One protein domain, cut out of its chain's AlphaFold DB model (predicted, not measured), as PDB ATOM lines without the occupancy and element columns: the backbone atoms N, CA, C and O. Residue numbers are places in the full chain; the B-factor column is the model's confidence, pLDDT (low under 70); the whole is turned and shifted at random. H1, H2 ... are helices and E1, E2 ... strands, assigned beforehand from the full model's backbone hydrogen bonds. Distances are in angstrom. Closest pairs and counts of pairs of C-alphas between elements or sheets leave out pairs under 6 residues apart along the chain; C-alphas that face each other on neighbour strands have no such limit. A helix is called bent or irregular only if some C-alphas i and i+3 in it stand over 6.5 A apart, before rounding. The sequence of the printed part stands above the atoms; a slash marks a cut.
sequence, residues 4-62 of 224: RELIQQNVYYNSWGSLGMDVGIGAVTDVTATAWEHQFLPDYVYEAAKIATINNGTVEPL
ATOM      1  N   ARG A   4      18.462   3.188 -33.605       94.75
ATOM      2  CA  ARG A   4      19.770   2.678 -33.178       94.75
ATOM      3  C   ARG A   4      20.893   3.633 -33.559       94.75
ATOM      4  O   ARG A   4      21.729   3.952 -32.723       94.75
ATOM      5  N   GLU A   5      20.895   4.121 -34.795       94.69
ATOM      6  CA  GLU A   5      21.877   5.108 -35.260       94.69
ATOM      7  C   GLU A   5      21.730   6.459 -34.543       94.69
ATOM      8  O   GLU A   5      22.710   7.188 -34.386       94.69
ATOM      9  N   LEU A   6      20.517   6.821 -34.107       94.81
ATOM     10  CA  LEU A   6      20.282   7.986 -33.248       94.81
ATOM     11  C   LEU A   6      20.883   7.761 -31.853       94.81
ATOM     12  O   LEU A   6      21.680   8.575 -31.397       94.81
ATOM     13  N   ILE A   7      20.594   6.630 -31.208       93.31
ATOM     14  CA  ILE A   7      21.168   6.270 -29.901       93.31
ATOM     15  C   ILE A   7      22.703   6.254 -29.964       93.31
ATOM     16  O   ILE A   7      23.371   6.842 -29.112       93.31
ATOM     17  N   GLN A   8      23.275   5.638 -30.999       93.44
ATOM     18  CA  GLN A   8      24.721   5.452 -31.133       93.44
ATOM     19  C   GLN A   8      25.503   6.724 -31.501       93.44
ATOM     20  O   GLN A   8      26.731   6.698 -31.491       93.44
ATOM     21  N   GLN A   9      24.828   7.851 -31.758       92.75
ATOM     22  CA  GLN A   9      25.487   9.168 -31.792       92.75
ATOM     23  C   GLN A   9      25.946   9.622 -30.407       92.75
ATOM     24  O   GLN A   9      26.912  10.369 -30.306       92.75
ATOM     25  N   ASN A  10      25.259   9.161 -29.361       90.38
ATOM     26  CA  ASN A  10      25.476   9.593 -27.982       90.38
ATOM     27  C   ASN A  10      25.967   8.462 -27.070       90.38
ATOM     28  O   ASN A  10      26.386   8.710 -25.945       90.38
ATOM     29  N   VAL A  11      25.902   7.211 -27.533       91.00
ATOM     30  CA  VAL A  11      26.333   6.034 -26.775       91.00
ATOM     31  C   VAL A  11      27.238   5.178 -27.649       91.00
ATOM     32  O   VAL A  11      26.800   4.608 -28.645       91.00
ATOM     33  N   TYR A  12      28.503   5.032 -27.255       91.69
ATOM     34  CA  TYR A  12      29.457   4.224 -28.010       91.69
ATOM     35  C   TYR A  12      28.959   2.776 -28.196       91.69
ATOM     36  O   TYR A  12      28.609   2.096 -27.226       91.69
ATOM     37  N   TYR A  13      28.960   2.284 -29.439       91.81
ATOM     38  CA  TYR A  13      28.329   1.013 -29.838       91.81
ATOM     39  C   TYR A  13      28.872  -0.228 -29.104       91.81
ATOM     40  O   TYR A  13      28.162  -1.212 -28.915       91.81
ATOM     41  N   ASN A  14      30.141  -0.207 -28.680       94.12
ATOM     42  CA  ASN A  14      30.773  -1.285 -27.912       94.12
ATOM     43  C   ASN A  14      30.943  -0.881 -26.434       94.12
ATOM     44  O   ASN A  14      31.965  -1.139 -25.800       94.12
ATOM     45  N   SER A  15      29.926  -0.214 -25.886       94.31
ATOM     46  CA  SER A  15      29.742   0.021 -24.452       94.31
ATOM     47  C   SER A  15      28.694  -0.936 -23.875       94.31
ATOM     48  O   SER A  15      27.846  -1.472 -24.592       94.31
ATOM     49  N   TRP A  16      28.713  -1.130 -22.555       95.19
ATOM     50  CA  TRP A  16      27.664  -1.888 -21.862       95.19
ATOM     51  C   TRP A  16      26.286  -1.233 -21.979       95.19
ATOM     52  O   TRP A  16      25.291  -1.948 -22.036       95.19
ATOM     53  N   GLY A  17      26.237   0.103 -22.055       93.88
ATOM     54  CA  GLY A  17      25.000   0.857 -22.259       93.88
ATOM     55  C   GLY A  17      24.356   0.529 -23.604       93.88
ATOM     56  O   GLY A  17      23.207   0.096 -23.629       93.88
ATOM     57  N   SER A  18      25.123   0.630 -24.701       94.06
ATOM     58  CA  SER A  18      24.625   0.259 -26.036       94.06
ATOM     59  C   SER A  18      24.195  -1.204 -26.072       94.06
ATOM     60  O   SER A  18      23.100  -1.498 -26.531       94.06
ATOM     61  N   LEU A  19      24.996  -2.125 -25.525       95.75
ATOM     62  CA  LEU A  19      24.625  -3.542 -25.496       95.75
ATOM     63  C   LEU A  19      23.331  -3.788 -24.703       95.75
ATOM     64  O   LEU A  19      22.489  -4.568 -25.138       95.75
ATOM     65  N   GLY A  20      23.152  -3.127 -23.559       94.88
ATOM     66  CA  GLY A  20      21.930  -3.224 -22.763       94.88
ATOM     67  C   GLY A  20      20.696  -2.729 -23.519       94.88
ATOM     68  O   GLY A  20      19.669  -3.406 -23.511       94.88
ATOM     69  N   MET A  21      20.808  -1.598 -24.220       93.19
ATOM     70  CA  MET A  21      19.734  -1.052 -25.061       93.19
ATOM     71  C   MET A  21      19.417  -1.978 -26.241       93.19
ATOM     72  O   MET A  21      18.256  -2.318 -26.462       93.19
ATOM     73  N   ASP A  22      20.442  -2.470 -26.937       94.81
ATOM     74  CA  ASP A  22      20.305  -3.402 -28.061       94.81
ATOM     75  C   ASP A  22      19.605  -4.707 -27.645       94.81
ATOM     76  O   ASP A  22      18.820  -5.276 -28.408       94.81
ATOM     77  N   VAL A  23      19.889  -5.193 -26.431       95.62
ATOM     78  CA  VAL A  23      19.255  -6.387 -25.856       95.62
ATOM     79  C   VAL A  23      17.843  -6.102 -25.386       95.62
ATOM     80  O   VAL A  23      16.966  -6.917 -25.645       95.62
ATOM     81  N   GLY A  24      17.618  -4.997 -24.677       93.38
ATOM     82  CA  GLY A  24      16.338  -4.691 -24.041       93.38
ATOM     83  C   GLY A  24      15.258  -4.253 -25.026       93.38
ATOM     84  O   GLY A  24      14.112  -4.671 -24.888       93.38
ATOM     85  N   ILE A  25      15.626  -3.457 -26.033       92.38
ATOM     86  CA  ILE A  25      14.683  -2.828 -26.969       92.38
ATOM     87  C   ILE A  25      14.518  -3.690 -28.233       92.38
ATOM     88  O   ILE A  25      13.404  -4.025 -28.621       92.38
ATOM     89  N   GLY A  26      15.623  -4.128 -28.848       93.19
ATOM     90  CA  GLY A  26      15.590  -4.993 -30.033       93.19
ATOM     91  C   GLY A  26      15.133  -4.276 -31.312       93.19
ATOM     92  O   GLY A  26      15.543  -3.146 -31.580       93.19
ATOM     93  N   ALA A  27      14.309  -4.952 -32.117       93.88
ATOM     94  CA  ALA A  27      13.969  -4.591 -33.499       93.88
ATOM     95  C   ALA A  27      13.371  -3.192 -33.676       93.88
ATOM     96  O   ALA A  27      13.563  -2.568 -34.715       93.88
ATOM     97  N   VAL A  28      12.679  -2.671 -32.658       91.50
ATOM     98  CA  VAL A  28      12.098  -1.320 -32.698       91.50
ATOM     99  C   VAL A  28      13.180  -0.261 -32.939       91.50
ATOM    100  O   VAL A  28      12.929   0.737 -33.609       91.50
ATOM    101  N   THR A  29      14.415  -0.504 -32.479       92.38
ATOM    102  CA  THR A  29      15.538   0.412 -32.723       92.38
ATOM    103  C   THR A  29      16.036   0.405 -34.170       92.38
ATOM    104  O   THR A  29      16.663   1.367 -34.608       92.38
ATOM    105  N   ASP A  30      15.752  -0.642 -34.941       94.44
ATOM    106  CA  ASP A  30      16.219  -0.784 -36.324       94.44
ATOM    107  C   ASP A  30      15.250  -0.174 -37.349       94.44
ATOM    108  O   ASP A  30      15.559  -0.097 -38.538       94.44
ATOM    109  N   VAL A  31      14.106   0.346 -36.890       92.69
ATOM    110  CA  VAL A  31      13.176   1.116 -37.721       92.69
ATOM    111  C   VAL A  31      13.791   2.472 -38.072       92.69
ATOM    112  O   VAL A  31      14.357   3.163 -37.222       92.69
ATOM    113  N   THR A  32      13.679   2.860 -39.346       95.00
ATOM    114  CA  THR A  32      14.100   4.188 -39.809       95.00
ATOM    115  C   THR A  32      13.180   5.251 -39.220       95.00
ATOM    116  O   THR A  32      11.981   5.227 -39.483       95.00
ATOM    117  N   ALA A  33      13.748   6.193 -38.467       94.94
ATOM    118  CA  ALA A  33      12.996   7.291 -37.879       94.94
ATOM    119  C   ALA A  33      12.601   8.313 -38.957       94.94
ATOM    120  O   ALA A  33      13.418   8.722 -39.789       94.94
ATOM    121  N   THR A  34      11.350   8.758 -38.924       95.44
ATOM    122  CA  THR A  34      10.845   9.917 -39.670       95.44
ATOM    123  C   THR A  34      11.438  11.216 -39.129       95.44
ATOM    124  O   THR A  34      11.970  11.256 -38.021       95.44
ATOM    125  N   ALA A  35      11.331  12.314 -39.880       91.38
ATOM    126  CA  ALA A  35      11.812  13.623 -39.426       91.38
ATOM    127  C   ALA A  35      11.200  14.046 -38.076       91.38
ATOM    128  O   ALA A  35      11.897  14.600 -37.233       91.38
ATOM    129  N   TRP A  36       9.923  13.726 -37.848       92.62
ATOM    130  CA  TRP A  36       9.262  13.970 -36.568       92.62
ATOM    131  C   TRP A  36       9.860  13.118 -35.441       92.62
ATOM    132  O   TRP A  36      10.161  13.625 -34.367       92.62
ATOM    133  N   GLU A  37      10.115  11.836 -35.692       94.88
ATOM    134  CA  GLU A  37      10.687  10.919 -34.697       94.88
ATOM    135  C   GLU A  37      12.149  11.221 -34.337       94.88
ATOM    136  O   GLU A  37      12.613  10.783 -33.286       94.88
ATOM    137  N   HIS A  38      12.876  12.010 -35.139       94.19
ATOM    138  CA  HIS A  38      14.213  12.485 -34.754       94.19
ATOM    139  C   HIS A  38      14.177  13.357 -33.487       94.19
ATOM    140  O   HIS A  38      15.189  13.437 -32.791       94.19
ATOM    141  N   GLN A  39      13.012  13.910 -33.122       93.00
ATOM    142  CA  GLN A  39      12.781  14.596 -31.843       93.00
ATOM    143  C   GLN A  39      12.985  13.692 -30.614       93.00
ATOM    144  O   GLN A  39      13.020  14.188 -29.492       93.00
ATOM    145  N   PHE A  40      13.163  12.380 -30.810       91.50
ATOM    146  CA  PHE A  40      13.678  11.465 -29.789       91.50
ATOM    147  C   PHE A  40      14.976  11.976 -29.139       91.50
ATOM    148  O   PHE A  40      15.197  11.751 -27.950       91.50
ATOM    149  N   LEU A  41      15.830  12.664 -29.905       95.06
ATOM    150  CA  LEU A  41      17.053  13.283 -29.402       95.06
ATOM    151  C   LEU A  41      16.856  14.799 -29.207       95.06
ATOM    152  O   LEU A  41      16.498  15.480 -30.172       95.06
ATOM    153  N   PRO A  42      17.161  15.349 -28.013       94.00
ATOM    154  CA  PRO A  42      17.008  16.777 -27.721       94.00
ATOM    155  C   PRO A  42      17.716  17.710 -28.708       94.00
ATOM    156  O   PRO A  42      17.154  18.739 -29.071       94.00
ATOM    157  N   ASP A  43      18.896  17.329 -29.204       93.00
ATOM    158  CA  ASP A  43      19.659  18.140 -30.162       93.00
ATOM    159  C   ASP A  43      18.864  18.412 -31.446       93.00
ATOM    160  O   ASP A  43      18.852  19.528 -31.952       93.00
ATOM    161  N   TYR A  44      18.119  17.421 -31.946       95.19
ATOM    162  CA  TYR A  44      17.297  17.605 -33.145       95.19
ATOM    163  C   TYR A  44      16.056  18.458 -32.865       95.19
ATOM    164  O   TYR A  44      15.582  19.137 -33.772       95.19
ATOM    165  N   VAL A  45      15.533  18.454 -31.633       95.06
ATOM    166  CA  VAL A  45      14.447  19.364 -31.225       95.06
ATOM    167  C   VAL A  45      14.947  20.803 -31.218       95.06
ATOM    168  O   VAL A  45      14.277  21.685 -31.749       95.06
ATOM    169  N   TYR A  46      16.132  21.031 -30.654       94.50
ATOM    170  CA  TYR A  46      16.772  22.341 -30.617       94.50
ATOM    171  C   TYR A  46      17.059  22.875 -32.029       94.50
ATOM    172  O   TYR A  46      16.603  23.966 -32.372       94.50
ATOM    173  N   GLU A  47      17.704  22.077 -32.884       94.06
ATOM    174  CA  GLU A  47      17.985  22.462 -34.275       94.06
ATOM    175  C   GLU A  47      16.700  22.696 -35.086       94.06
ATOM    176  O   GLU A  47      16.620  23.638 -35.875       94.06
ATOM    177  N   ALA A  48      15.655  21.885 -34.874       93.62
ATOM    178  CA  ALA A  48      14.365  22.087 -35.531       93.62
ATOM    179  C   ALA A  48      13.670  23.375 -35.064       93.62
ATOM    180  O   ALA A  48      13.116  24.100 -35.891       93.62
ATOM    181  N   ALA A  49      13.708  23.681 -33.763       94.44
ATOM    182  CA  ALA A  49      13.118  24.899 -33.209       94.44
ATOM    183  C   ALA A  49      13.813  26.160 -33.741       94.44
ATOM    184  O   ALA A  49      13.138  27.127 -34.088       94.44
ATOM    185  N   LYS A  50      15.142  26.121 -33.879       94.19
ATOM    186  CA  LYS A  50      15.967  27.223 -34.392       94.19
ATOM    187  C   LYS A  50      15.554  27.701 -35.785       94.19
ATOM    188  O   LYS A  50      15.598  28.895 -36.063       94.19
ATOM    189  N   ILE A  51      15.149  26.780 -36.657       94.19
ATOM    190  CA  ILE A  51      14.734  27.094 -38.036       94.19
ATOM    191  C   ILE A  51      13.213  27.169 -38.210       94.19
ATOM    192  O   ILE A  51      12.732  27.454 -39.309       94.19
ATOM    193  N   ALA A  52      12.444  26.863 -37.165       94.50
ATOM    194  CA  ALA A  52      10.994  26.873 -37.236       94.50
ATOM    195  C   ALA A  52      10.469  28.304 -37.410       94.50
ATOM    196  O   ALA A  52      11.070  29.276 -36.958       94.50
ATOM    197  N   THR A  53       9.314  28.426 -38.060       96.44
ATOM    198  CA  THR A  53       8.616  29.700 -38.258       96.44
ATOM    199  C   THR A  53       7.177  29.584 -37.779       96.44
ATOM    200  O   THR A  53       6.591  28.499 -37.791       96.44
ATOM    201  N   ILE A  54       6.607  30.702 -37.348       95.75
ATOM    202  CA  ILE A  54       5.196  30.846 -37.002       95.75
ATOM    203  C   ILE A  54       4.548  31.837 -37.973       95.75
ATOM    204  O   ILE A  54       5.202  32.740 -38.494       95.75
ATOM    205  N   ASN A  55       3.264  31.640 -38.273       94.19
ATOM    206  CA  ASN A  55       2.505  32.523 -39.153       94.19
ATOM    207  C   ASN A  55       1.280  33.066 -38.415       94.19
ATOM    208  O   ASN A  55       0.235  32.419 -38.372       94.19
ATOM    209  N   ASN A  56       1.426  34.271 -37.869       88.06
ATOM    210  CA  ASN A  56       0.366  35.023 -37.193       88.06
ATOM    211  C   ASN A  56      -0.109  36.210 -38.056       88.06
ATOM    212  O   ASN A  56      -0.376  37.296 -37.550       88.06
ATOM    213  N   GLY A  57      -0.164  36.021 -39.380       92.56
ATOM    214  CA  GLY A  57      -0.456  37.065 -40.375       92.56
ATOM    215  C   GLY A  57       0.774  37.485 -41.187       92.56
ATOM    216  O   GLY A  57       0.641  37.877 -42.343       92.56
ATOM    217  N   THR A  58       1.969  37.314 -40.622       91.94
ATOM    218  CA  THR A  58       3.273  37.380 -41.300       91.94
ATOM    219  C   THR A  58       4.123  36.188 -40.866       91.94
ATOM    220  O   THR A  58       4.010  35.740 -39.726       91.94
ATOM    221  N   VAL A  59       4.955  35.657 -41.768       95.62
ATOM    222  CA  VAL A  59       5.885  34.561 -41.448       95.62
ATOM    223  C   VAL A  59       7.074  35.132 -40.685       95.62
ATOM    224  O   VAL A  59       7.814  35.952 -41.227       95.62
ATOM    225  N   GLU A  60       7.261  34.687 -39.448       95.69
ATOM    226  CA  GLU A  60       8.355  35.107 -38.570       95.69
ATOM    227  C   GLU A  60       9.038  33.891 -37.915       95.69
ATOM    228  O   GLU A  60       8.418  32.828 -37.807       95.69
ATOM    229  N   PRO A  61      10.318  33.987 -37.510       96.12
ATOM    230  CA  PRO A  61      10.996  32.914 -36.785       96.12
ATOM    231  C   PRO A  61      10.275  32.554 -35.481       96.12
ATOM    232  O   PRO A  61       9.816  33.431 -34.756       96.12
ATOM    233  N   LEU A  62      10.210  31.259 -35.160       95.75
ATOM    234  CA  LEU A  62       9.656  30.772 -33.894       95.75
ATOM    235  C   LEU A  62      10.547  31.160 -32.703       95.75
ATOM    236  O   LEU A  62      10.048  31.435 -31.616       95.75
TER     237      LEU A  62
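This is residues 4 to 62 of the 224 residues of an uncharacterized protein of Flavobacteriaceae bacterium (UniProt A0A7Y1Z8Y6). This is a thin, drawn-out chain with a loose cluster of three short helices, H1, H2 and H3, at one end and a small two-stranded hairpin, E1 and E2, at the other. Between these ends, H4 and the longest helix, H5, meet at a corner, and H5 leads on to the hairpin. The printed part has 59 residues, with five named helices followed by two named strands in the order H1, H2, H3, H4, H5, E1, E2, and its class is mostly helix. The sheet has the order E1 - E2 and is antiparallel. The whole is only just extended, close to loose, with a radius of gyration of the C-alphas of 15.9 A, and it is a rod spanning 50 by 18 by 12 A.

Find C-alpha 4 at (19.770, 2.678, -33.178), where H1 begins; it holds residues 4 to 7. H2, residues 16 to 24, begins at C-alpha 16 at (27.664, -1.888, -21.862) and is 11.9 A long from first to last C-alpha. Next come H3, residues 26 to 30, and H4, residues 37 to 40. H3 is neither bent nor irregular, but only just: C-alphas 26 and 29 are 6.0 A apart. H5, residues 42 to 51, runs 14.8 A. Then look for E1, residues 53 to 55, 6.8 A long, and E2, residues 59 to 61, 7.1 A long, which ends at C-alpha 61 at (10.996, 32.914, -36.785).

Begin at H1, which is close to H2 but not clearly touching it; their closest C-alphas, of Ile 7 and Ser 18, are 7.9 A apart. H1 is also close to H3 but not clearly touching it, with the C-alphas of Arg 4 and Thr 29 closest at 4.8 A. H2 and H3 are close but not clearly touching, closest at the C-alphas of Asp 22 and Thr 29, 7.7 A. H3 and H4 are apart. H4 and H5 only just touch, and only at the corner, with 3 pairs of C-alphas within 8 A; the closest are those of Gln 39 and Val 45, 5.1 A. E1 and E2 form an antiparallel hairpin, their directions at 146 degrees; look for N 54 and O 60 at 2.8 A, and N 60 and O 54 at 3.0 A, both within hydrogen-bond range. The closest C-alphas of H5 and E2 are those of Ile 51 and Pro 61, 7.0 A apart. In H2 every O i to N i+4 pair is within hydrogen-bond range, in H5 5 of 6, in H3 0 of 1 beside 2 of 2 O i to N i+3 pairs, while H1 and H4 are too short for an O i to N i+4 pair.

Look from Trp 16 to Gly 57 for the two C-alphas farthest apart, 51.5 A. The printed part has no cut, and no link is long. The mean pLDDT of the printed part is 93.8, and no printed residue is under 70.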